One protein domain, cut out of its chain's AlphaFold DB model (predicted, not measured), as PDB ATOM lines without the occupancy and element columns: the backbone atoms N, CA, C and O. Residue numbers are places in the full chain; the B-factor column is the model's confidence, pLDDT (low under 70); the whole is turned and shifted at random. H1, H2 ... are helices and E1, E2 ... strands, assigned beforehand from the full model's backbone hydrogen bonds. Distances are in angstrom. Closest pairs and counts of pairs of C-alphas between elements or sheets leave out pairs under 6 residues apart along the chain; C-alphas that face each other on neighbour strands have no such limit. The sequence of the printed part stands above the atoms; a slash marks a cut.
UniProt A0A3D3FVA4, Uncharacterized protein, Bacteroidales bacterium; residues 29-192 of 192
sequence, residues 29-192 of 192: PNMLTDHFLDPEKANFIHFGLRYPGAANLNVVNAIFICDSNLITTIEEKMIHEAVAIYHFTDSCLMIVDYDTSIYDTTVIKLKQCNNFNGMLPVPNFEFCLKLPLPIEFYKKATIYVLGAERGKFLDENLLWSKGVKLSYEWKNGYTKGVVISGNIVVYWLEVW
ATOM      1  N   PRO A  29      32.952  93.752  77.980       93.44
ATOM      2  CA  PRO A  29      32.540  93.783  79.376       93.44
ATOM      3  C   PRO A  29      33.190  92.633  80.157       93.44
ATOM      4  O   PRO A  29      33.126  91.485  79.723       93.44
ATOM      5  N   ASN A  30      33.759  92.926  81.333       95.25
ATOM      6  CA  ASN A  30      34.510  91.946  82.135       95.25
ATOM      7  C   ASN A  30      33.727  90.646  82.387       95.25
ATOM      8  O   ASN A  30      34.297  89.566  82.350       95.25
ATOM      9  N   MET A  31      32.408  90.731  82.571       95.50
ATOM     10  CA  MET A  31      31.550  89.556  82.766       95.50
ATOM     11  C   MET A  31      31.573  88.548  81.603       95.50
ATOM     12  O   MET A  31      31.120  87.425  81.780       95.50
ATOM     13  N   LEU A  32      32.030  88.927  80.406       96.06
ATOM     14  CA  LEU A  32      32.141  88.022  79.257       96.06
ATOM     15  C   LEU A  32      33.522  87.358  79.171       96.06
ATOM     16  O   LEU A  32      33.653  86.323  78.520       96.06
ATOM     17  N   THR A  33      34.541  87.950  79.797       96.06
ATOM     18  CA  THR A  33      35.950  87.557  79.644       96.06
ATOM     19  C   THR A  33      36.651  87.190  80.956       96.06
ATOM     20  O   THR A  33      37.801  86.759  80.930       96.06
ATOM     21  N   ASP A  34      35.968  87.287  82.095       96.06
ATOM     22  CA  ASP A  34      36.478  86.985  83.441       96.06
ATOM     23  C   ASP A  34      36.939  85.533  83.659       96.06
ATOM     24  O   ASP A  34      37.716  85.257  84.578       96.06
ATOM     25  N   HIS A  35      36.494  84.596  82.822       97.44
ATOM     26  CA  HIS A  35      36.888  83.189  82.900       97.44
ATOM     27  C   HIS A  35      38.221  82.887  82.217       97.44
ATOM     28  O   HIS A  35      38.797  81.831  82.472       97.44
ATOM     29  N   PHE A  36      38.718  83.776  81.357       97.19
ATOM     30  CA  PHE A  36      39.947  83.550  80.603       97.19
ATOM     31  C   PHE A  36      41.188  83.506  81.509       97.19
ATOM     32  O   PHE A  36      41.355  84.297  82.437       97.19
ATOM     33  N   LEU A  37      42.110  82.582  81.214       96.94
ATOM     34  CA  LEU A  37      43.353  82.435  81.971       96.94
ATOM     35  C   LEU A  37      44.322  83.593  81.690       96.94
ATOM     36  O   LEU A  37      44.507  84.002  80.545       96.94
ATOM     37  N   ASP A  38      45.003  84.081  82.729       95.75
ATOM     38  CA  ASP A  38      46.144  84.988  82.558       95.75
ATOM     39  C   ASP A  38      47.252  84.276  81.762       95.75
ATOM     40  O   ASP A  38      47.715  83.210  82.188       95.75
ATOM     41  N   PRO A  39      47.712  84.833  80.626       93.88
ATOM     42  CA  PRO A  39      48.639  84.141  79.753       93.88
ATOM     43  C   PRO A  39      50.055  84.006  80.320       93.88
ATOM     44  O   PRO A  39      50.893  83.346  79.705       93.88
ATOM     45  N   GLU A  40      50.336  84.593  81.485       94.31
ATOM     46  CA  GLU A  40      51.571  84.334  82.231       94.31
ATOM     47  C   GLU A  40      51.524  83.055  83.079       94.31
ATOM     48  O   GLU A  40      52.573  82.577  83.507       94.31
ATOM     49  N   LYS A  41      50.342  82.466  83.311       94.69
ATOM     50  CA  LYS A  41      50.186  81.294  84.194       94.69
ATOM     51  C   LYS A  41      50.474  79.951  83.524       94.69
ATOM     52  O   LYS A  41      50.631  78.958  84.225       94.69
ATOM     53  N   ALA A  42      50.501  79.893  82.196       94.06
ATOM     54  CA  ALA A  42      50.622  78.643  81.448       94.06
ATOM     55  C   ALA A  42      51.285  78.851  80.081       94.06
ATOM     56  O   ALA A  42      51.469  79.979  79.616       94.06
ATOM     57  N   ASN A  43      51.611  77.747  79.405       91.38
ATOM     58  CA  ASN A  43      52.133  77.802  78.046       91.38
ATOM     59  C   ASN A  43      51.011  78.198  77.084       91.38
ATOM     60  O   ASN A  43      50.126  77.399  76.780       91.38
ATOM     61  N   PHE A  44      51.061  79.438  76.607       86.94
ATOM     62  CA  PHE A  44      50.119  79.994  75.645       86.94
ATOM     63  C   PHE A  44      50.408  79.475  74.235       86.94
ATOM     64  O   PHE A  44      51.471  79.747  73.675       86.94
ATOM     65  N   ILE A  45      49.471  78.712  73.674       84.31
ATOM     66  CA  ILE A  45      49.650  78.021  72.389       84.31
ATOM     67  C   ILE A  45      48.958  78.762  71.258       84.31
ATOM     68  O   ILE A  45      49.493  78.862  70.154       84.31
ATOM     69  N   HIS A  46      47.750  79.254  71.519       83.75
ATOM     70  CA  HIS A  46      46.916  79.852  70.493       83.75
ATOM     71  C   HIS A  46      46.066  80.978  71.054       83.75
ATOM     72  O   HIS A  46      45.543  80.880  72.164       83.75
ATOM     73  N   PHE A  47      45.879  81.986  70.211       83.31
ATOM     74  CA  PHE A  47      44.854  82.999  70.340       83.31
ATOM     75  C   PHE A  47      44.194  83.204  68.992       83.31
ATOM     76  O   PHE A  47      44.865  83.529  68.007       83.31
ATOM     77  N   GLY A  48      42.890  82.975  68.961       76.56
ATOM     78  CA  GLY A  48      42.077  83.073  67.770       76.56
ATOM     79  C   GLY A  48      41.060  84.188  67.910       76.56
ATOM     80  O   GLY A  48      40.272  84.221  68.856       76.56
ATOM     81  N   LEU A  49      41.050  85.055  66.904       74.00
ATOM     82  CA  LEU A  49      39.977  85.995  66.616       74.00
ATOM     83  C   LEU A  49      39.542  85.735  65.181       74.00
ATOM     84  O   LEU A  49      40.385  85.656  64.280       74.00
ATOM     85  N   ARG A  50      38.244  85.569  64.936       61.78
ATOM     86  CA  ARG A  50      37.744  85.426  63.564       61.78
ATOM     87  C   ARG A  50      37.572  86.836  62.981       61.78
ATOM     88  O   ARG A  50      36.655  87.539  63.377       61.78
ATOM     89  N   TYR A  51      38.447  87.263  62.062       47.09
ATOM     90  CA  TYR A  51      38.345  88.585  61.421       47.09
ATOM     91  C   TYR A  51      38.854  88.610  59.973       47.09
ATOM     92  O   TYR A  51      39.904  88.035  59.680       47.09
ATOM     93  N   PRO A  52      38.131  89.305  59.070       41.94
ATOM     94  CA  PRO A  52      38.758  90.418  58.349       41.94
ATOM     95  C   PRO A  52      37.781  91.598  58.091       41.94
ATOM     96  O   PRO A  52      36.967  91.545  57.177       41.94
ATOM     97  N   GLY A  53      37.892  92.696  58.844       42.84
ATOM     98  CA  GLY A  53      37.282  94.019  58.570       42.84
ATOM     99  C   GLY A  53      36.302  94.548  59.642       42.84
ATOM    100  O   GLY A  53      35.485  93.789  60.144       42.84
ATOM    101  N   ALA A  54      36.450  95.840  59.983       46.12
ATOM    102  CA  ALA A  54      36.009  96.605  61.174       46.12
ATOM    103  C   ALA A  54      35.338  95.867  62.371       46.12
ATOM    104  O   ALA A  54      34.218  95.393  62.267       46.12
ATOM    105  N   ALA A  55      35.994  95.878  63.541       56.25
ATOM    106  CA  ALA A  55      35.407  95.773  64.891       56.25
ATOM    107  C   ALA A  55      34.554  94.538  65.285       56.25
ATOM    108  O   ALA A  55      33.924  94.569  66.336       56.25
ATOM    109  N   ASN A  56      34.555  93.442  64.520       69.12
ATOM    110  CA  ASN A  56      33.822  92.232  64.913       69.12
ATOM    111  C   ASN A  56      34.453  91.544  66.141       69.12
ATOM    112  O   ASN A  56      35.534  90.961  66.054       69.12
ATOM    113  N   LEU A  57      33.752  91.613  67.271       77.44
ATOM    114  CA  LEU A  57      34.073  91.019  68.571       77.44
ATOM    115  C   LEU A  57      33.191  89.786  68.839       77.44
ATOM    116  O   LEU A  57      32.747  89.522  69.950       77.44
ATOM    117  N   ASN A  58      32.875  89.035  67.788       80.00
ATOM    118  CA  ASN A  58      31.912  87.944  67.862       80.00
ATOM    119  C   ASN A  58      32.519  86.630  68.373       80.00
ATOM    120  O   ASN A  58      31.780  85.774  68.841       80.00
ATOM    121  N   VAL A  59      33.838  86.429  68.265       86.06
ATOM    122  CA  VAL A  59      34.504  85.193  68.712       86.06
ATOM    123  C   VAL A  59      35.887  85.492  69.279       86.06
ATOM    124  O   VAL A  59      36.733  86.070  68.590       86.06
ATOM    125  N   VAL A  60      36.146  84.984  70.483       90.12
ATOM    126  CA  VAL A  60      37.474  84.901  71.097       90.12
ATOM    127  C   VAL A  60      37.723  83.478  71.558       90.12
ATOM    128  O   VAL A  60      36.886  82.876  72.227       90.12
ATOM    129  N   ASN A  61      38.894  82.939  71.243       91.75
ATOM    130  CA  ASN A  61      39.328  81.664  71.794       91.75
ATOM    131  C   ASN A  61      40.820  81.661  72.114       91.75
ATOM    132  O   ASN A  61      41.618  82.372  71.498       91.75
ATOM    133  N   ALA A  62      41.193  80.854  73.101       92.62
ATOM    134  CA  ALA A  62      42.580  80.688  73.504       92.62
ATOM    135  C   ALA A  62      42.859  79.257  73.946       92.62
ATOM    136  O   ALA A  62      41.990  78.599  74.518       92.62
ATOM    137  N   ILE A  63      44.078  78.782  73.694       92.81
ATOM    138  CA  ILE A  63      44.512  77.438  74.086       92.81
ATOM    139  C   ILE A  63      45.785  77.520  74.913       92.81
ATOM    140  O   ILE A  63      46.762  78.163  74.516       92.81
ATOM    141  N   PHE A  64      45.773  76.803  76.030       94.12
ATOM    142  CA  PHE A  64      46.875  76.691  76.968       94.12
ATOM    143  C   PHE A  64      47.284  75.236  77.161       94.12
ATOM    144  O   PHE A  64      46.443  74.336  77.175       94.12
ATOM    145  N   ILE A  65      48.584  75.027  77.361       94.38
ATOM    146  CA  ILE A  65      49.115  73.812  77.977       94.38
ATOM    147  C   ILE A  65      49.496  74.155  79.416       94.38
ATOM    148  O   ILE A  65      50.394  74.966  79.655       94.38
ATOM    149  N   CYS A  66      48.808  73.530  80.362       95.88
ATOM    150  CA  CYS A  66      48.964  73.765  81.794       95.88
ATOM    151  C   CYS A  66      49.753  72.625  82.458       95.88
ATOM    152  O   CYS A  66      49.814  71.509  81.941       95.88
ATOM    153  N   ASP A  67      50.362  72.888  83.613       96.75
ATOM    154  CA  ASP A  67      50.884  71.818  84.467       96.75
ATOM    155  C   ASP A  67      49.755  71.110  85.242       96.75
ATOM    156  O   ASP A  67      48.600  71.540  85.230       96.75
ATOM    157  N   SER A  68      50.081  70.000  85.911       95.06
ATOM    158  CA  SER A  68      49.096  69.173  86.622       95.06
ATOM    159  C   SER A  68      48.383  69.907  87.760       95.06
ATOM    160  O   SER A  68      47.192  69.680  87.977       95.06
ATOM    161  N   ASN A  69      49.081  70.786  88.480       96.81
ATOM    162  CA  ASN A  69      48.509  71.492  89.626       96.81
ATOM    163  C   ASN A  69      47.519  72.556  89.148       96.81
ATOM    164  O   ASN A  69      46.414  72.677  89.684       96.81
ATOM    165  N   LEU A  70      47.893  73.289  88.097       97.56
ATOM    166  CA  LEU A  70      47.033  74.286  87.480       97.56
ATOM    167  C   LEU A  70      45.810  73.644  86.818       97.56
ATOM    168  O   LEU A  70      44.714  74.173  86.975       97.56
ATOM    169  N   ILE A  71      45.961  72.502  86.135       96.81
ATOM    170  CA  ILE A  71      44.817  71.756  85.583       96.81
ATOM    171  C   ILE A  71      43.834  71.366  86.673       96.81
ATOM    172  O   ILE A  71      42.655  71.657  86.524       96.81
ATOM    173  N   THR A  72      44.316  70.771  87.766       97.12
ATOM    174  CA  THR A  72      43.450  70.344  88.876       97.12
ATOM    175  C   THR A  72      42.680  71.544  89.437       97.12
ATOM    176  O   THR A  72      41.466  71.490  89.584       97.12
ATOM    177  N   THR A  73      43.366  72.676  89.634       97.69
ATOM    178  CA  THR A  73      42.744  73.922  90.117       97.69
ATOM    179  C   THR A  73      41.681  74.450  89.147       97.69
ATOM    180  O   THR A  73      40.611  74.887  89.569       97.69
ATOM    181  N   ILE A  74      41.970  74.448  87.841       98.06
ATOM    182  CA  ILE A  74      41.022  74.898  86.816       98.06
ATOM    183  C   ILE A  74      39.820  73.955  86.778       98.06
ATOM    184  O   ILE A  74      38.694  74.431  86.796       98.06
ATOM    185  N   GLU A  75      40.037  72.643  86.748       97.62
ATOM    186  CA  GLU A  75      38.974  71.640  86.676       97.62
ATOM    187  C   GLU A  75      38.043  71.708  87.892       97.62
ATOM    188  O   GLU A  75      36.829  71.794  87.716       97.62
ATOM    189  N   GLU A  76      38.591  71.791  89.107       97.81
ATOM    190  CA  GLU A  76      37.803  72.005  90.325       97.81
ATOM    191  C   GLU A  76      36.955  73.275  90.223       97.81
ATOM    192  O   GLU A  76      35.757  73.238  90.504       97.81
ATOM    193  N   LYS A  77      37.537  74.388  89.762       97.94
ATOM    194  CA  LYS A  77      36.798  75.639  89.550       97.94
ATOM    195  C   LYS A  77      35.674  75.463  88.519       97.94
ATOM    196  O   LYS A  77      34.544  75.869  88.782       97.94
ATOM    197  N   MET A  78      35.955  74.841  87.372       98.00
ATOM    198  CA  MET A  78      34.973  74.662  86.297       98.00
ATOM    199  C   MET A  78      33.813  73.761  86.722       98.00
ATOM    200  O   MET A  78      32.675  74.055  86.375       98.00
ATOM    201  N   ILE A  79      34.062  72.710  87.511       97.38
ATOM    202  CA  ILE A  79      33.004  71.838  88.049       97.38
ATOM    203  C   ILE A  79      32.015  72.627  88.920       97.38
ATOM    204  O   ILE A  79      30.819  72.345  88.888       97.38
ATOM    205  N   HIS A  80      32.493  73.614  89.684       97.50
ATOM    206  CA  HIS A  80      31.642  74.429  90.555       97.50
ATOM    207  C   HIS A  80      30.921  75.562  89.812       97.50
ATOM    208  O   HIS A  80      29.807  75.920  90.187       97.50
ATOM    209  N   GLU A  81      31.552  76.147  88.794       97.81
ATOM    210  CA  GLU A  81      31.017  77.307  88.068       97.81
ATOM    211  C   GLU A  81      30.185  76.937  86.832       97.81
ATOM    212  O   GLU A  81      29.432  77.772  86.330       97.81
ATOM    213  N   ALA A  82      30.311  75.712  86.318       98.38
ATOM    214  CA  ALA A  82      29.608  75.303  85.112       98.38
ATOM    215  C   ALA A  82      28.087  75.303  85.300       98.38
ATOM    216  O   ALA A  82      27.536  74.656  86.189       98.38
ATOM    217  N   VAL A  83      27.399  75.970  84.374       98.31
ATOM    218  CA  VAL A  83      25.937  75.938  84.247       98.31
ATOM    219  C   VAL A  83      25.458  74.768  83.383       98.31
ATOM    220  O   VAL A  83      24.295  74.381  83.461       98.31
ATOM    221  N   ALA A  84      26.347  74.190  82.570       98.19
ATOM    222  CA  ALA A  84      26.135  72.926  81.872       98.19
ATOM    223  C   ALA A  84      27.476  72.238  81.577       98.19
ATOM    224  O   ALA A  84      28.495  72.902  81.379       98.19
ATOM    225  N   ILE A  85      27.459  70.905  81.514       98.25
ATOM    226  CA  ILE A  85      28.624  70.081  81.181       98.25
ATOM    227  C   ILE A  85      28.250  69.158  80.021       98.25
ATOM    228  O   ILE A  85      27.252  68.443  80.098       98.25
ATOM    229  N   TYR A  86      29.061  69.177  78.966       97.88
ATOM    230  CA  TYR A  86      28.886  68.377  77.753       97.88
ATOM    231  C   TYR A  86      30.176  67.651  77.368       97.88
ATOM    232  O   TYR A  86      31.251  67.917  77.909       97.88
ATOM    233  N   HIS A  87      30.084  66.780  76.369       96.06
ATOM    234  CA  HIS A  87      31.220  66.095  75.759       96.06
ATOM    235  C   HIS A  87      31.111  66.133  74.233       96.06
ATOM    236  O   HIS A  87      30.018  66.099  73.669       96.06
ATOM    237  N   PHE A  88      32.245  66.113  73.523       92.00
ATOM    238  CA  PHE A  88      32.233  65.968  72.055       92.00
ATOM    239  C   PHE A  88      31.625  64.634  71.592       92.00
ATOM    240  O   PHE A  88      31.264  64.493  70.426       92.00
ATOM    241  N   THR A  89      31.553  63.649  72.489       92.00
ATOM    242  CA  THR A  89      30.956  62.327  72.266       92.00
ATOM    243  C   THR A  89      29.451  62.288  72.530       92.00
ATOM    244  O   THR A  89      28.831  61.250  72.282       92.00
ATOM    245  N   ASP A  90      28.851  63.386  73.001       93.06
ATOM    246  CA  ASP A  90      27.403  63.477  73.166       93.06
ATOM    247  C   ASP A  90      26.699  63.332  71.810       93.06
ATOM    248  O   ASP A  90      27.196  63.737  70.757       93.06
ATOM    249  N   SER A  91      25.506  62.733  71.826       91.50
ATOM    250  CA  SER A  91      24.795  62.374  70.590       91.50
ATOM    251  C   SER A  91      24.437  63.575  69.702       91.50
ATOM    252  O   SER A  91      24.299  63.420  68.485       91.50
ATOM    253  N   CYS A  92      24.267  64.756  70.303       91.56
ATOM    254  CA  CYS A  92      24.123  66.050  69.649       91.56
ATOM    255  C   CYS A  92      24.359  67.183  70.665       91.56
ATOM    256  O   CYS A  92      24.299  66.956  71.872       91.56
ATOM    257  N   LEU A  93      24.595  68.400  70.171       92.94
ATOM    258  CA  LEU A  93      24.767  69.628  70.952       92.94
ATOM    259  C   LEU A  93      23.905  70.755  70.359       92.94
ATOM    260  O   LEU A  93      23.449  70.678  69.215       92.94
ATOM    261  N   MET A  94      23.696  71.822  71.128       93.19
ATOM    262  CA  MET A  94      23.178  73.086  70.605       93.19
ATOM    263  C   MET A  94      24.363  73.923  70.114       93.19
ATOM    264  O   MET A  94      25.072  74.523  70.912       93.19
ATOM    265  N   ILE A  95      24.624  73.931  68.812       91.00
ATOM    266  CA  ILE A  95      25.824  74.542  68.231       91.00
ATOM    267  C   ILE A  95      25.492  75.930  67.688       91.00
ATOM    268  O   ILE A  95      24.507  76.102  66.964       91.00
ATOM    269  N   VAL A  96      26.340  76.907  68.003       88.31
ATOM    270  CA  VAL A  96      26.367  78.218  67.352       88.31
ATOM    271  C   VAL A  96      26.989  78.044  65.958       88.31
ATOM    272  O   VAL A  96      28.201  77.896  65.811       88.31
ATOM    273  N   ASP A  97      26.152  77.997  64.919       79.06
ATOM    274  CA  ASP A  97      26.588  77.891  63.518       79.06
ATOM    275  C   ASP A  97      26.303  79.199  62.770       79.06
ATOM    276  O   ASP A  97      25.157  79.625  62.672       79.06
ATOM    277  N   TYR A  98      27.332  79.822  62.201       71.44
ATOM    278  CA  TYR A  98      27.225  81.095  61.483       71.44
ATOM    279  C   TYR A  98      27.070  80.945  59.950       71.44
ATOM    280  O   TYR A  98      27.405  81.848  59.182       71.44
ATOM    281  N   ASP A  99      26.581  79.799  59.471       61.09
ATOM    282  CA  ASP A  99      26.298  79.554  58.046       61.09
ATOM    283  C   ASP A  99      27.513  79.681  57.116       61.09
ATOM    284  O   ASP A  99      27.438  80.173  55.986       61.09
ATOM    285  N   THR A 100      28.671  79.208  57.573       52.03
ATOM    286  CA  THR A 100      29.755  78.887  56.645       52.03
ATOM    287  C   THR A 100      29.463  77.507  56.084       52.03
ATOM    288  O   THR A 100      29.481  76.538  56.841       52.03
ATOM    289  N   SER A 101      29.159  77.426  54.785       47.69
ATOM    290  CA  SER A 101      29.060  76.183  54.009       47.69
ATOM    291  C   SER A 101      29.959  75.095  54.598       47.69
ATOM    292  O   SER A 101      31.178  75.264  54.629       47.69
ATOM    293  N   ILE A 102      29.315  74.050  55.120       45.81
ATOM    294  CA  ILE A 102      29.865  72.967  55.939       45.81
ATOM    295  C   ILE A 102      31.269  72.591  55.456       45.81
ATOM    296  O   ILE A 102      31.423  71.950  54.416       45.81
ATOM    297  N   TYR A 103      32.292  72.989  56.212       45.12
ATOM    298  CA  TYR A 103      33.602  72.376  56.071       45.12
ATOM    299  C   TYR A 103      33.446  70.933  56.536       45.12
ATOM    300  O   TYR A 103      33.178  70.671  57.707       45.12
ATOM    301  N   ASP A 104      33.549  70.002  55.594       42.75
ATOM    302  CA  ASP A 104      33.566  68.570  55.867       42.75
ATOM    303  C   ASP A 104      34.906  68.221  56.523       42.75
ATOM    304  O   ASP A 104      35.857  67.754  55.894       42.75
ATOM    305  N   THR A 105      35.044  68.573  57.798       45.25
ATOM    306  CA  THR A 105      36.216  68.219  58.586       45.25
ATOM    307  C   THR A 105      36.010  66.805  59.096       45.25
ATOM    308  O   THR A 105      35.293  66.565  60.067       45.25
ATOM    309  N   THR A 106      36.670  65.864  58.434       49.56
ATOM    310  CA  THR A 106      36.644  64.413  58.673       49.56
ATOM    311  C   THR A 106      37.031  63.966  60.089       49.56
ATOM    312  O   THR A 106      36.955  62.776  60.387       49.56
ATOM    313  N   VAL A 107      37.451  64.880  60.971       55.97
ATOM    314  CA  VAL A 107      37.978  64.549  62.301       55.97
ATOM    315  C   VAL A 107      36.853  64.382  63.322       55.97
ATOM    316  O   VAL A 107      36.821  63.350  63.986       55.97
ATOM    317  N   ILE A 108      35.922  65.344  63.436       64.38
ATOM    318  CA  ILE A 108      34.743  65.272  64.325       64.38
ATOM    319  C   ILE A 108      33.581  66.028  63.715       64.38
ATOM    320  O   ILE A 108      33.662  67.230  63.474       64.38
ATOM    321  N   LYS A 109      32.471  65.318  63.527       70.81
ATOM    322  CA  LYS A 109      31.214  65.905  63.083       70.81
ATOM    323  C   LYS A 109      30.310  66.111  64.289       70.81
ATOM    324  O   LYS A 109      29.583  65.200  64.682       70.81
ATOM    325  N   LEU A 110      30.375  67.303  64.878       83.19
ATOM    326  CA  LEU A 110      29.391  67.718  65.873       83.19
ATOM    327  C   LEU A 110      28.005  67.765  65.223       83.19
ATOM    328  O   LEU A 110      27.851  68.211  64.083       83.19
ATOM    329  N   LYS A 111      26.997  67.266  65.935       86.56
ATOM    330  CA  LYS A 111      25.626  67.174  65.432       86.56
ATOM    331  C   LYS A 111      24.745  68.201  66.130       86.56
ATOM    332  O   LYS A 111      24.688  68.207  67.353       86.56
ATOM    333  N   GLN A 112      24.014  69.002  65.357       88.38
ATOM    334  CA  GLN A 112      22.980  69.883  65.899       88.38
ATOM    335  C   GLN A 112      21.811  69.053  66.436       88.38
ATOM    336  O   GLN A 112      21.303  68.168  65.739       88.38
ATOM    337  N   CYS A 113      21.372  69.331  67.660       89.44
ATOM    338  CA  CYS A 113      20.146  68.737  68.181       89.44
ATOM    339  C   CYS A 113      18.907  69.272  67.447       89.44
ATOM    340  O   CYS A 113      18.853  70.424  67.031       89.44
ATOM    341  N   ASN A 114      17.872  68.436  67.324       85.81
ATOM    342  CA  ASN A 114      16.580  68.860  66.766       85.81
ATOM    343  C   ASN A 114      15.706  69.599  67.796       85.81
ATOM    344  O   ASN A 114      14.741  70.259  67.425       85.81
ATOM    345  N   ASN A 115      16.010  69.439  69.087       85.44
ATOM    346  CA  ASN A 115      15.313  70.057  70.207       85.44
ATOM    347  C   ASN A 115      16.362  70.564  71.203       85.44
ATOM    348  O   ASN A 115      17.243  69.795  71.585       85.44
ATOM    349  N   PHE A 116      16.261  71.832  71.603       86.44
ATOM    350  CA  PHE A 116      17.211  72.497  72.500       86.44
ATOM    351  C   PHE A 116      16.697  72.641  73.938       86.44
ATOM    352  O   PHE A 116      17.312  73.346  74.733       86.44
ATOM    353  N   ASN A 117      15.570  72.016  74.299       86.12
ATOM    354  CA  ASN A 117      15.003  72.140  75.643       86.12
ATOM    355  C   ASN A 117      16.024  71.770  76.730       86.12
ATOM    356  O   ASN A 117      16.461  70.625  76.816       86.12
ATOM    357  N   GLY A 118      16.362  72.748  77.574       88.75
ATOM    358  CA  GLY A 118      17.331  72.593  78.663       88.75
ATOM    359  C   GLY A 118      18.797  72.561  78.220       88.75
ATOM    360  O   GLY A 118      19.662  72.325  79.056       88.75
ATOM    361  N   MET A 119      19.086  72.795  76.937       94.31
ATOM    362  CA  MET A 119      20.445  72.872  76.408       94.31
ATOM    363  C   MET A 119      20.922  74.321  76.330       94.31
ATOM    364  O   MET A 119      20.131  75.252  76.188       94.31
ATOM    365  N   LEU A 120      22.239  74.491  76.388       96.56
ATOM    366  CA  LEU A 120      22.916  75.774  76.239       96.56
ATOM    367  C   LEU A 120      23.826  75.738  75.010       96.56
ATOM    368  O   LEU A 120      24.432  74.693  74.746       96.56
ATOM    369  N   PRO A 121      23.932  76.853  74.269       95.31
ATOM    370  CA  PRO A 121      24.738  76.920  73.067       95.31
ATOM    371  C   PRO A 121      26.227  76.750  73.370       95.31
ATOM    372  O   PRO A 121      26.745  77.275  74.355       95.31
ATOM    373  N   VAL A 122      26.924  76.058  72.477       94.88
ATOM    374  CA  VAL A 122      28.384  75.909  72.445       94.88
ATOM    375  C   VAL A 122      28.902  76.280  71.054       94.88
ATOM    376  O   VAL A 122      28.147  76.176  70.082       94.88
ATOM    377  N   PRO A 123      30.170  76.700  70.915       90.62
ATOM    378  CA  PRO A 123      30.742  76.971  69.602       90.62
ATOM    379  C   PRO A 123      30.753  75.705  68.739       90.62
ATOM    380  O   PRO A 123      30.691  74.577  69.232       90.62
ATOM    381  N   ASN A 124      30.928  75.867  67.431       85.94
ATOM    382  CA  ASN A 124      31.154  74.735  66.526       85.94
ATOM    383  C   ASN A 124      32.570  74.126  66.638       85.94
ATOM    384  O   ASN A 124      32.881  73.163  65.938       85.94
ATOM    385  N   PHE A 125      33.429  74.700  67.490       86.12
ATOM    386  CA  PHE A 125      34.820  74.307  67.738       86.12
ATOM    387  C   PHE A 125      35.699  74.198  66.475       86.12
ATOM    388  O   PHE A 125      36.748  73.551  66.497       86.12
ATOM    389  N   GLU A 126      35.344  74.878  65.378       79.38
ATOM    390  CA  GLU A 126      36.120  74.864  64.126       79.38
ATOM    391  C   GLU A 126      37.566  75.342  64.345       79.38
ATOM    392  O   GLU A 126      38.504  74.869  63.701       79.38
ATOM    393  N   PHE A 127      37.772  76.264  65.288       77.69
ATOM    394  CA  PHE A 127      39.096  76.774  65.638       77.69
ATOM    395  C   PHE A 127      40.008  75.692  66.249       77.69
ATOM    396  O   PHE A 127      41.205  75.686  65.965       77.69
ATOM    397  N   CYS A 128      39.460  74.730  67.001       79.81
ATOM    398  CA  CYS A 128      40.214  73.589  67.532       79.81
ATOM    399  C   CYS A 128      40.704  72.660  66.413       79.81
ATOM    400  O   CYS A 128      41.820  72.150  66.480       79.81
ATOM    401  N   LEU A 129      39.897  72.480  65.361       75.38
ATOM    402  CA  LEU A 129      40.207  71.598  64.230       75.38
ATOM    403  C   LEU A 129      41.336  72.131  63.339       75.38
ATOM    404  O   LEU A 129      41.991  71.359  62.642       75.38
ATOM    405  N   LYS A 130      41.582  73.446  63.364       72.81
ATOM    406  CA  LYS A 130      42.690  74.090  62.635       72.81
ATOM    407  C   LYS A 130      44.039  73.930  63.333       72.81
ATOM    408  O   LYS A 130      45.063  74.328  62.780       72.81
ATOM    409  N   LEU A 131      44.046  73.374  64.541       75.06
ATOM    410  CA  LEU A 131      45.228  73.190  65.367       75.06
ATOM    411  C   LEU A 131      45.557  71.695  65.475       75.06
ATOM    412  O   LEU A 131      44.659  70.860  65.375       75.06
ATOM    413  N   PRO A 132      46.831  71.324  65.694       75.25
ATOM    414  CA  PRO A 132      47.262  69.929  65.764       75.25
ATOM    415  C   PRO A 132      46.880  69.272  67.107       75.25
ATOM    416  O   PRO A 132      47.725  68.691  67.790       75.25
ATOM    417  N   LEU A 133      45.613  69.379  67.517       82.62
ATOM    418  CA  LEU A 133      45.089  68.703  68.701       82.62
ATOM    419  C   LEU A 133      44.915  67.203  68.401       82.62
ATOM    420  O   LEU A 133      44.326  66.846  67.376       82.62
ATOM    421  N   PRO A 134      45.412  66.303  69.269       83.94
ATOM    422  CA  PRO A 134      45.305  64.866  69.039       83.94
ATOM    423  C   PRO A 134      43.843  64.415  69.091       83.94
ATOM    424  O   PRO A 134      43.062  64.950  69.866       83.94
ATOM    425  N   ILE A 135      43.469  63.362  68.357       83.06
ATOM    426  CA  ILE A 135      42.084  62.848  68.383       83.06
ATOM    427  C   ILE A 135      41.612  62.447  69.793       83.06
ATOM    428  O   ILE A 135      40.435  62.556  70.124       83.06
ATOM    429  N   GLU A 136      42.550  62.031  70.647       86.88
ATOM    430  CA  GLU A 136      42.299  61.713  72.054       86.88
ATOM    431  C   GLU A 136      41.856  62.924  72.882       86.88
ATOM    432  O   GLU A 136      41.155  62.724  73.868       86.88
ATOM    433  N   PHE A 137      42.214  64.151  72.470       90.44
ATOM    434  CA  PHE A 137      41.704  65.380  73.083       90.44
ATOM    435  C   PHE A 137      40.183  65.344  73.080       90.44
ATOM    436  O   PHE A 137      39.545  65.389  74.120       90.44
ATOM    437  N   TYR A 138      39.591  65.153  71.911       89.31
ATOM    438  CA  TYR A 138      38.152  65.248  71.772       89.31
ATOM    439  C   TYR A 138      37.391  64.058  72.362       89.31
ATOM    440  O   TYR A 138      36.275  64.223  72.835       89.31
ATOM    441  N   LYS A 139      37.983  62.857  72.373       90.50
ATOM    442  CA  LYS A 139      37.351  61.683  73.002       90.50
ATOM    443  C   LYS A 139      37.237  61.801  74.521       90.50
ATOM    444  O   LYS A 139      36.385  61.143  75.106       90.50
ATOM    445  N   LYS A 140      38.142  62.556  75.151       93.75
ATOM    446  CA  LYS A 140      38.259  62.676  76.615       93.75
ATOM    447  C   LYS A 140      37.888  64.059  77.133       93.75
ATOM    448  O   LYS A 140      37.794  64.244  78.341       93.75
ATOM    449  N   ALA A 141      37.724  65.023  76.236       95.44
ATOM    450  CA  ALA A 141      37.443  66.393  76.594       95.44
ATOM    451  C   ALA A 141      36.077  66.540  77.252       95.44
ATOM    452  O   ALA A 141      35.063  66.073  76.730       95.44
ATOM    453  N   THR A 142      36.084  67.274  78.357       98.12
ATOM    454  CA  THR A 142      34.880  67.767  79.018       98.12
ATOM    455  C   THR A 142      34.692  69.230  78.642       98.12
ATOM    456  O   THR A 142      35.647  70.012  78.681       98.12
ATOM    457  N   ILE A 143      33.480  69.588  78.233       98.31
ATOM    458  CA  ILE A 143      33.077  70.935  77.828       98.31
ATOM    459  C   ILE A 143      32.281  71.542  78.984       98.31
ATOM    460  O   ILE A 143      31.170  71.103  79.268       98.31
ATOM    461  N   TYR A 144      32.832  72.564  79.626       98.75
ATOM    462  CA  TYR A 144      32.216  73.297  80.728       98.75
ATOM    463  C   TYR A 144      31.644  74.618  80.212       98.75
ATOM    464  O   TYR A 144      32.394  75.539  79.883       98.75
ATOM    465  N   VAL A 145      30.320  74.726  80.132       98.62
ATOM    466  CA  VAL A 145      29.643  75.990  79.809       98.62
ATOM    467  C   VAL A 145      29.537  76.805  81.087       98.62
ATOM    468  O   VAL A 145      28.914  76.361  82.045       98.62
ATOM    469  N   LEU A 146      30.136  77.994  81.099       98.56
ATOM    470  CA  LEU A 146      30.161  78.880  82.270       98.56
ATOM    471  C   LEU A 146      29.087  79.967  82.214       98.56
ATOM    472  O   LEU A 146      28.720  80.540  83.232       98.56
ATOM    473  N   GLY A 147      28.580  80.266  81.023       97.81
ATOM    474  CA  GLY A 147      27.478  81.196  80.855       97.81
ATOM    475  C   GLY A 147      26.970  81.171  79.428       97.81
ATOM    476  O   GLY A 147      27.757  81.096  78.484       97.81
ATOM    477  N   ALA A 148      25.655  81.224  79.281       96.88
ATOM    478  CA  ALA A 148      25.012  81.441  78.002       96.88
ATOM    479  C   ALA A 148      23.671  82.130  78.235       96.88
ATOM    480  O   ALA A 148      22.798  81.594  78.920       96.88
ATOM    481  N   GLU A 149      23.510  83.319  77.668       95.62
ATOM    482  CA  GLU A 149      22.304  84.118  77.847       95.62
ATOM    483  C   GLU A 149      21.866  84.746  76.529       95.62
ATOM    484  O   GLU A 149      22.667  85.068  75.650       95.62
ATOM    485  N   ARG A 150      20.555  84.946  76.427       92.75
ATOM    486  CA  ARG A 150      19.908  85.743  75.385       92.75
ATOM    487  C   ARG A 150      19.874  87.214  75.787       92.75
ATOM    488  O   ARG A 150      19.787  87.529  76.972       92.75
ATOM    489  N   GLY A 151      19.827  88.106  74.806       90.69
ATOM    490  CA  GLY A 151      19.840  89.553  75.036       90.69
ATOM    491  C   GLY A 151      21.036  90.191  74.353       90.69
ATOM    492  O   GLY A 151      21.775  89.492  73.698       90.69
ATOM    493  N   LYS A 152      21.206  91.508  74.452       90.38
ATOM    494  CA  LYS A 152      22.267  92.236  73.743       90.38
ATOM    495  C   LYS A 152      23.433  92.525  74.689       90.38
ATOM    496  O   LYS A 152      23.260  93.294  75.632       90.38
ATOM    497  N   PHE A 153      24.601  91.948  74.409       92.50
ATOM    498  CA  PHE A 153      25.802  92.075  75.254       92.50
ATOM    499  C   PHE A 153      26.920  92.917  74.630       92.50
ATOM    500  O   PHE A 153      27.807  93.383  75.341       92.50
ATOM    501  N   LEU A 154      26.850  93.145  73.317       89.12
ATOM    502  CA  LEU A 154      27.716  94.042  72.557       89.12
ATOM    503  C   LEU A 154      26.870  94.879  71.591       89.12
ATOM    504  O   LEU A 154      25.709  94.562  71.311       89.12
ATOM    505  N   ASP A 155      27.448  95.958  71.070       87.00
ATOM    506  CA  ASP A 155      26.807  96.733  70.014       87.00
ATOM    507  C   ASP A 155      26.738  95.947  68.699       87.00
ATOM    508  O   ASP A 155      27.648  95.205  68.348       87.00
ATOM    509  N   GLU A 156      25.647  96.117  67.946       82.00
ATOM    510  CA  GLU A 156      25.363  95.311  66.746       82.00
ATOM    511  C   GLU A 156      26.405  95.485  65.634       82.00
ATOM    512  O   GLU A 156      26.614  94.577  64.837       82.00
ATOM    513  N   ASN A 157      27.098  96.625  65.596       83.75
ATOM    514  CA  ASN A 157      28.208  96.872  64.674       83.75
ATOM    515  C   ASN A 157      29.489  96.102  65.041       83.75
ATOM    516  O   ASN A 157      30.424  96.099  64.244       83.75
ATOM    517  N   LEU A 158      29.539  95.494  66.230       83.31
ATOM    518  CA  LEU A 158      30.610  94.608  66.688       83.31
ATOM    519  C   LEU A 158      30.255  93.128  66.482       83.31
ATOM    520  O   LEU A 158      31.068  92.252  66.776       83.31
ATOM    521  N   LEU A 159      29.039  92.835  66.018       79.50
ATOM    522  CA  LEU A 159      28.527  91.484  65.840       79.50
ATOM    523  C   LEU A 159      28.542  91.085  64.369       79.50
ATOM    524  O   LEU A 159      28.476  91.911  63.455       79.50
ATOM    525  N   TRP A 160      28.568  89.775  64.126       76.19
ATOM    526  CA  TRP A 160      28.455  89.275  62.767       76.19
ATOM    527  C   TRP A 160      27.066  89.597  62.202       76.19
ATOM    528  O   TRP A 160      26.062  89.001  62.574       76.19
ATOM    529  N   SER A 161      27.035  90.476  61.203       72.00
ATOM    530  CA  SER A 161      25.836  90.915  60.476       72.00
ATOM    531  C   SER A 161      24.912  89.822  59.916       72.00
ATOM    532  O   SER A 161      23.755  90.118  59.624       72.00
ATOM    533  N   LYS A 162      25.380  88.577  59.734       72.25
ATOM    534  CA  LYS A 162      24.544  87.459  59.253       72.25
ATOM    535  C   LYS A 162      23.869  86.678  60.385       72.25
ATOM    536  O   LYS A 162      22.990  85.871  60.098       72.25
ATOM    537  N   GLY A 163      24.243  86.930  61.641       75.31
ATOM    538  CA  GLY A 163      23.757  86.187  62.800       75.31
ATOM    539  C   GLY A 163      24.171  84.713  62.785       75.31
ATOM    540  O   GLY A 163      25.115  84.317  62.099       75.31
ATOM    541  N   VAL A 164      23.446  83.903  63.557       80.88
ATOM    542  CA  VAL A 164      23.681  82.462  63.747       80.88
ATOM    543  C   VAL A 164      22.413  81.664  63.461       80.88
ATOM    544  O   VAL A 164      21.299  82.171  63.592       80.88
ATOM    545  N   LYS A 165      22.563  80.380  63.135       81.38
ATOM    546  CA  LYS A 165      21.478  79.411  62.920       81.38
ATOM    547  C   LYS A 165      20.904  78.866  64.227       81.38
ATOM    548  O   LYS A 165      20.721  77.659  64.388       81.38
ATOM    549  N   LEU A 166      20.614  79.757  65.164       84.06
ATOM    550  CA  LEU A 166      19.836  79.434  66.354       84.06
ATOM    551  C   LEU A 166      18.403  79.949  66.198       84.06
ATOM    552  O   LEU A 166      18.100  80.750  65.311       84.06
ATOM    553  N   SER A 167      17.498  79.467  67.051       83.44
ATOM    554  CA  SER A 167      16.140  80.003  67.132       83.44
ATOM    555  C   SER A 167      16.175  81.500  67.466       83.44
ATOM    556  O   SER A 167      17.080  81.992  68.137       83.44
ATOM    557  N   TYR A 168      15.156  82.239  67.016       83.88
ATOM    558  CA  TYR A 168      15.071  83.694  67.206       83.88
ATOM    559  C   TYR A 168      15.176  84.136  68.679       83.88
ATOM    560  O   TYR A 168      15.655  85.228  68.966       83.88
ATOM    561  N   GLU A 169      14.774  83.283  69.622       85.81
ATOM    562  CA  GLU A 169      14.889  83.532  71.066       85.81
ATOM    563  C   GLU A 169      16.334  83.690  71.564       85.81
ATOM    564  O   GLU A 169      16.549  84.291  72.616       85.81
ATOM    565  N   TRP A 170      17.307  83.169  70.812       89.19
ATOM    566  CA  TRP A 170      18.735  83.286  71.094       89.19
ATOM    567  C   TRP A 170      19.379  84.475  70.395       89.19
ATOM    568  O   TRP A 170      20.590  84.636  70.489       89.19
ATOM    569  N   LYS A 171      18.616  85.318  69.693       86.06
ATOM    570  CA  LYS A 171      19.170  86.482  69.000       86.06
ATOM    571  C   LYS A 171      19.994  87.362  69.954       86.06
ATOM    572  O   LYS A 171      19.573  87.649  71.074       86.06
ATOM    573  N   ASN A 172      21.131  87.822  69.441       87.44
ATOM    574  CA  ASN A 172      22.100  88.705  70.083       87.44
ATOM    575  C   ASN A 172      22.871  88.115  71.294       87.44
ATOM    576  O   ASN A 172      23.593  88.836  71.986       87.44
ATOM    577  N   GLY A 173      22.663  86.826  71.587       93.06
ATOM    578  CA  GLY A 173      23.150  86.177  72.800       93.06
ATOM    579  C   GLY A 173      24.655  85.907  72.827       93.06
ATOM    580  O   GLY A 173      25.400  86.242  71.907       93.06
ATOM    581  N   TYR A 174      25.091  85.261  73.906       95.44
ATOM    582  CA  TYR A 174      26.469  84.799  74.051       95.44
ATOM    583  C   TYR A 174      26.557  83.362  74.568       95.44
ATOM    584  O   TYR A 174      25.619  82.834  75.169       95.44
ATOM    585  N   THR A 175      27.724  82.752  74.378       97.31
ATOM    586  CA  THR A 175      28.184  81.574  75.120       97.31
ATOM    587  C   THR A 175      29.641  81.749  75.520       97.31
ATOM    588  O   THR A 175      30.456  82.243  74.740       97.31
ATOM    589  N   LYS A 176      29.988  81.332  76.735       98.06
ATOM    590  CA  LYS A 176      31.362  81.323  77.233       98.06
ATOM    591  C   LYS A 176      31.648  80.046  78.011       98.06
ATOM    592  O   LYS A 176      30.766  79.493  78.675       98.06
ATOM    593  N   GLY A 177      32.894  79.595  77.970       98.50
ATOM    594  CA  GLY A 177      33.295  78.445  78.765       98.50
ATOM    595  C   GLY A 177      34.689  77.915  78.487       98.50
ATOM    596  O   GLY A 177      35.529  78.601  77.893       98.50
ATOM    597  N   VAL A 178      34.924  76.698  78.985       98.19
ATOM    598  CA  VAL A 178      36.226  76.026  78.978       98.19
ATOM    599  C   VAL A 178      36.113  74.556  78.574       98.19
ATOM    600  O   VAL A 178      35.230  73.840  79.031       98.19
ATOM    601  N   VAL A 179      37.009  74.082  77.709       97.38
ATOM    602  CA  VAL A 179      37.201  72.657  77.414       97.38
ATOM    603  C   VAL A 179      38.483  72.197  78.081       97.38
ATOM    604  O   VAL A 179      39.525  72.832  77.909       97.38
ATOM    605  N   ILE A 180      38.430  71.072  78.787       97.31
ATOM    606  CA  ILE A 180      39.597  70.472  79.439       97.31
ATOM    607  C   ILE A 180      39.781  69.048  78.927       97.31
ATOM    608  O   ILE A 180      38.839  68.258  78.928       97.31
ATOM    609  N   SER A 181      41.002  68.708  78.511       95.62
ATOM    610  CA  SER A 181      41.414  67.324  78.254       95.62
ATOM    611  C   SER A 181      42.893  67.134  78.564       95.62
ATOM    612  O   SER A 181      43.766  67.606  77.827       95.62
ATOM    613  N   GLY A 182      43.188  66.358  79.607       93.81
ATOM    614  CA  GLY A 182      44.558  66.166  80.069       93.81
ATOM    615  C   GLY A 182      45.160  67.506  80.481       93.81
ATOM    616  O   GLY A 182      44.631  68.174  81.356       93.81
ATOM    617  N   ASN A 183      46.251  67.913  79.833       94.88
ATOM    618  CA  ASN A 183      46.924  69.179  80.116       94.88
ATOM    619  C   ASN A 183      46.542  70.334  79.181       94.88
ATOM    620  O   ASN A 183      47.147  71.404  79.262       94.88
ATOM    621  N   ILE A 184      45.581  70.125  78.281       95.12
ATOM    622  CA  ILE A 184      45.134  71.134  77.321       95.12
ATOM    623  C   ILE A 184      43.859  71.779  77.847       95.12
ATOM    624  O   ILE A 184      42.889  71.082  78.155       95.12
ATOM    625  N   VAL A 185      43.864  73.109  77.886       96.50
ATOM    626  CA  VAL A 185      42.707  73.924  78.256       96.50
ATOM    627  C   VAL A 185      42.375  74.869  77.115       96.50
ATOM    628  O   VAL A 185      43.245  75.600  76.638       96.50
ATOM    629  N   VAL A 186      41.120  74.862  76.686       95.88
ATOM    630  CA  VAL A 186      40.605  75.728  75.625       95.88
ATOM    631  C   VAL A 186      39.543  76.643  76.204       95.88
ATOM    632  O   VAL A 186      38.548  76.161  76.724       95.88
ATOM    633  N   TYR A 187      39.726  77.949  76.074       96.81
ATOM    634  CA  TYR A 187      38.750  78.959  76.474       96.81
ATOM    635  C   TYR A 187      38.016  79.476  75.242       96.81
ATOM    636  O   TYR A 187      38.641  79.657  74.192       96.81
ATOM    637  N   TRP A 188      36.721  79.757  75.375       95.81
ATOM    638  CA  TRP A 188      35.952  80.455  74.345       95.81
ATOM    639  C   TRP A 188      35.030  81.525  74.927       95.81
ATOM    640  O   TRP A 188      34.563  81.428  76.066       95.81
ATOM    641  N   LEU A 189      34.745  82.510  74.087       95.38
ATOM    642  CA  LEU A 189      33.613  83.421  74.150       95.38
ATOM    643  C   LEU A 189      33.099  83.577  72.718       95.38
ATOM    644  O   LEU A 189      33.875  83.924  71.828       95.38
ATOM    645  N   GLU A 190      31.810  83.348  72.501       92.25
ATOM    646  CA  GLU A 190      31.129  83.743  71.271       92.25
ATOM    647  C   GLU A 190      29.947  84.646  71.608       92.25
ATOM    648  O   GLU A 190      29.191  84.359  72.535       92.25
ATOM    649  N   VAL A 191      29.809  85.731  70.854       91.81
ATOM    650  CA  VAL A 191      28.707  86.690  70.920       91.81
ATOM    651  C   VAL A 191      28.175  86.853  69.499       91.81
ATOM    652  O   VAL A 191      28.947  86.969  68.543       91.81
ATOM    653  N   TRP A 192      26.866  86.820  69.322       88.75
ATOM    654  CA  TRP A 192      26.207  87.010  68.023       88.75
ATOM    655  C   TRP A 192      25.049  87.975  68.156       88.75
ATOM    656  O   TRP A 192      24.933  88.543  69.256       88.75
TER     657      TRP A 192
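What this domain is: This is residues 29 to 192 of the 192 residues of an uncharacterized protein of Bacteroidales bacterium (UniProt A0A3D3FVA4). One twisted sheet of six antiparallel strands forms a slab, with the long helix H2 over one face and a mass of loop, residues 88 to 125, with the short helices H3 and H4, over the opposite face. A second long loop, residues 150 to 173, folds past one end of the sheet between E4 and E5, and the short helix H1 near the start of the printed part only grazes the sheet. The printed part has 164 residues, with four named helices and six named strands in the order H1 E1 E2 H2 E3 H3 H4 E4 E5 E6, and the sheet runs E1 E2 E6 E5 E4 E3. The class is mixed, helices and strands, though under half of the residues are in named elements. The whole is compact, with a radius of gyration of the C-alphas of 15.2 A, and rounded, with spans of 41 by 33 by 30 A.

Where its parts are: Find C-alpha 30 at (34.510, 91.946, 82.135), where H1 begins; it holds residues 30 to 33. Strand E1, residues 43 to 49, covers 18.6 A, and E2, residues 59 to 65, covers 20.7 A. Next look for C-alpha 68 at (49.096, 69.173, 86.622); from there H2, residues 68 to 81, runs 19.9 A. E3 is residues 84 to 87, H3 residues 126 to 129, and H4 residues 135 to 140. E4, residues 142 to 149, spans 20.7 A and bends by 54 degrees at residue 146. E5, residues 174 to 181, runs 23.4 A, and E6, residues 184 to 191, runs 23.5 A to C-alpha 191 at (28.707, 86.690, 70.920).

How they stand to each other: Start with the sheet at its edge strand E1, which forms a hairpin with E2; N 48 and O 61 are 2.9 A apart, within hydrogen-bond range. E2 is antiparallel to E6 at 171 degrees, with N 60 and O 189 at 2.8 A. E4, E5 and E6 make a meander, each strand the antiparallel neighbour of the one before. Between E6 and E5, look at N 179 and O 186, 2.8 A apart; between E5 and E4, at N 144 and O 178, also 2.8 A. The other edge strand, E3, is antiparallel to E4 at 140 degrees, with N 143 and O 86 at 2.8 A. H2 is on one face of the sheet, two layers, one of helix and one of strands, at a height over the sheet of 9.5 A. It lies over E6, E5 and E4 and runs only just slantwise to the strands, at 31 degrees to E6 on the local plane. The closest C-alphas of H2 and E4 are those of Glu 81 and Leu 146, 6.1 A apart. H1, H3 and H4 only graze the sheet; the closest C-alphas of H4 and E5 are those of Phe 137 and Ser 181, 5.5 A apart. H3 and H4 are apart. In H2 and H4 every O i to N i+4 pair is within hydrogen-bond range, while H1 and H3 are too short for such a pair.

The domain as a whole: The two C-alphas farthest apart are those of Asn 69 and Tyr 168, 42.1 A. The printed part has no cut and ends at Trp 192, the chain's last residue. Two links are long: E3 to H3, with 38 residues, and E4 to E5, with 24. In the first, look for the short parallel pairing of residues 95 to 96 with residues 122 to 123. The mean pLDDT of the printed part is 86.3, and confidence is low, under 70, at residues 50 to 56 and 99 to 108.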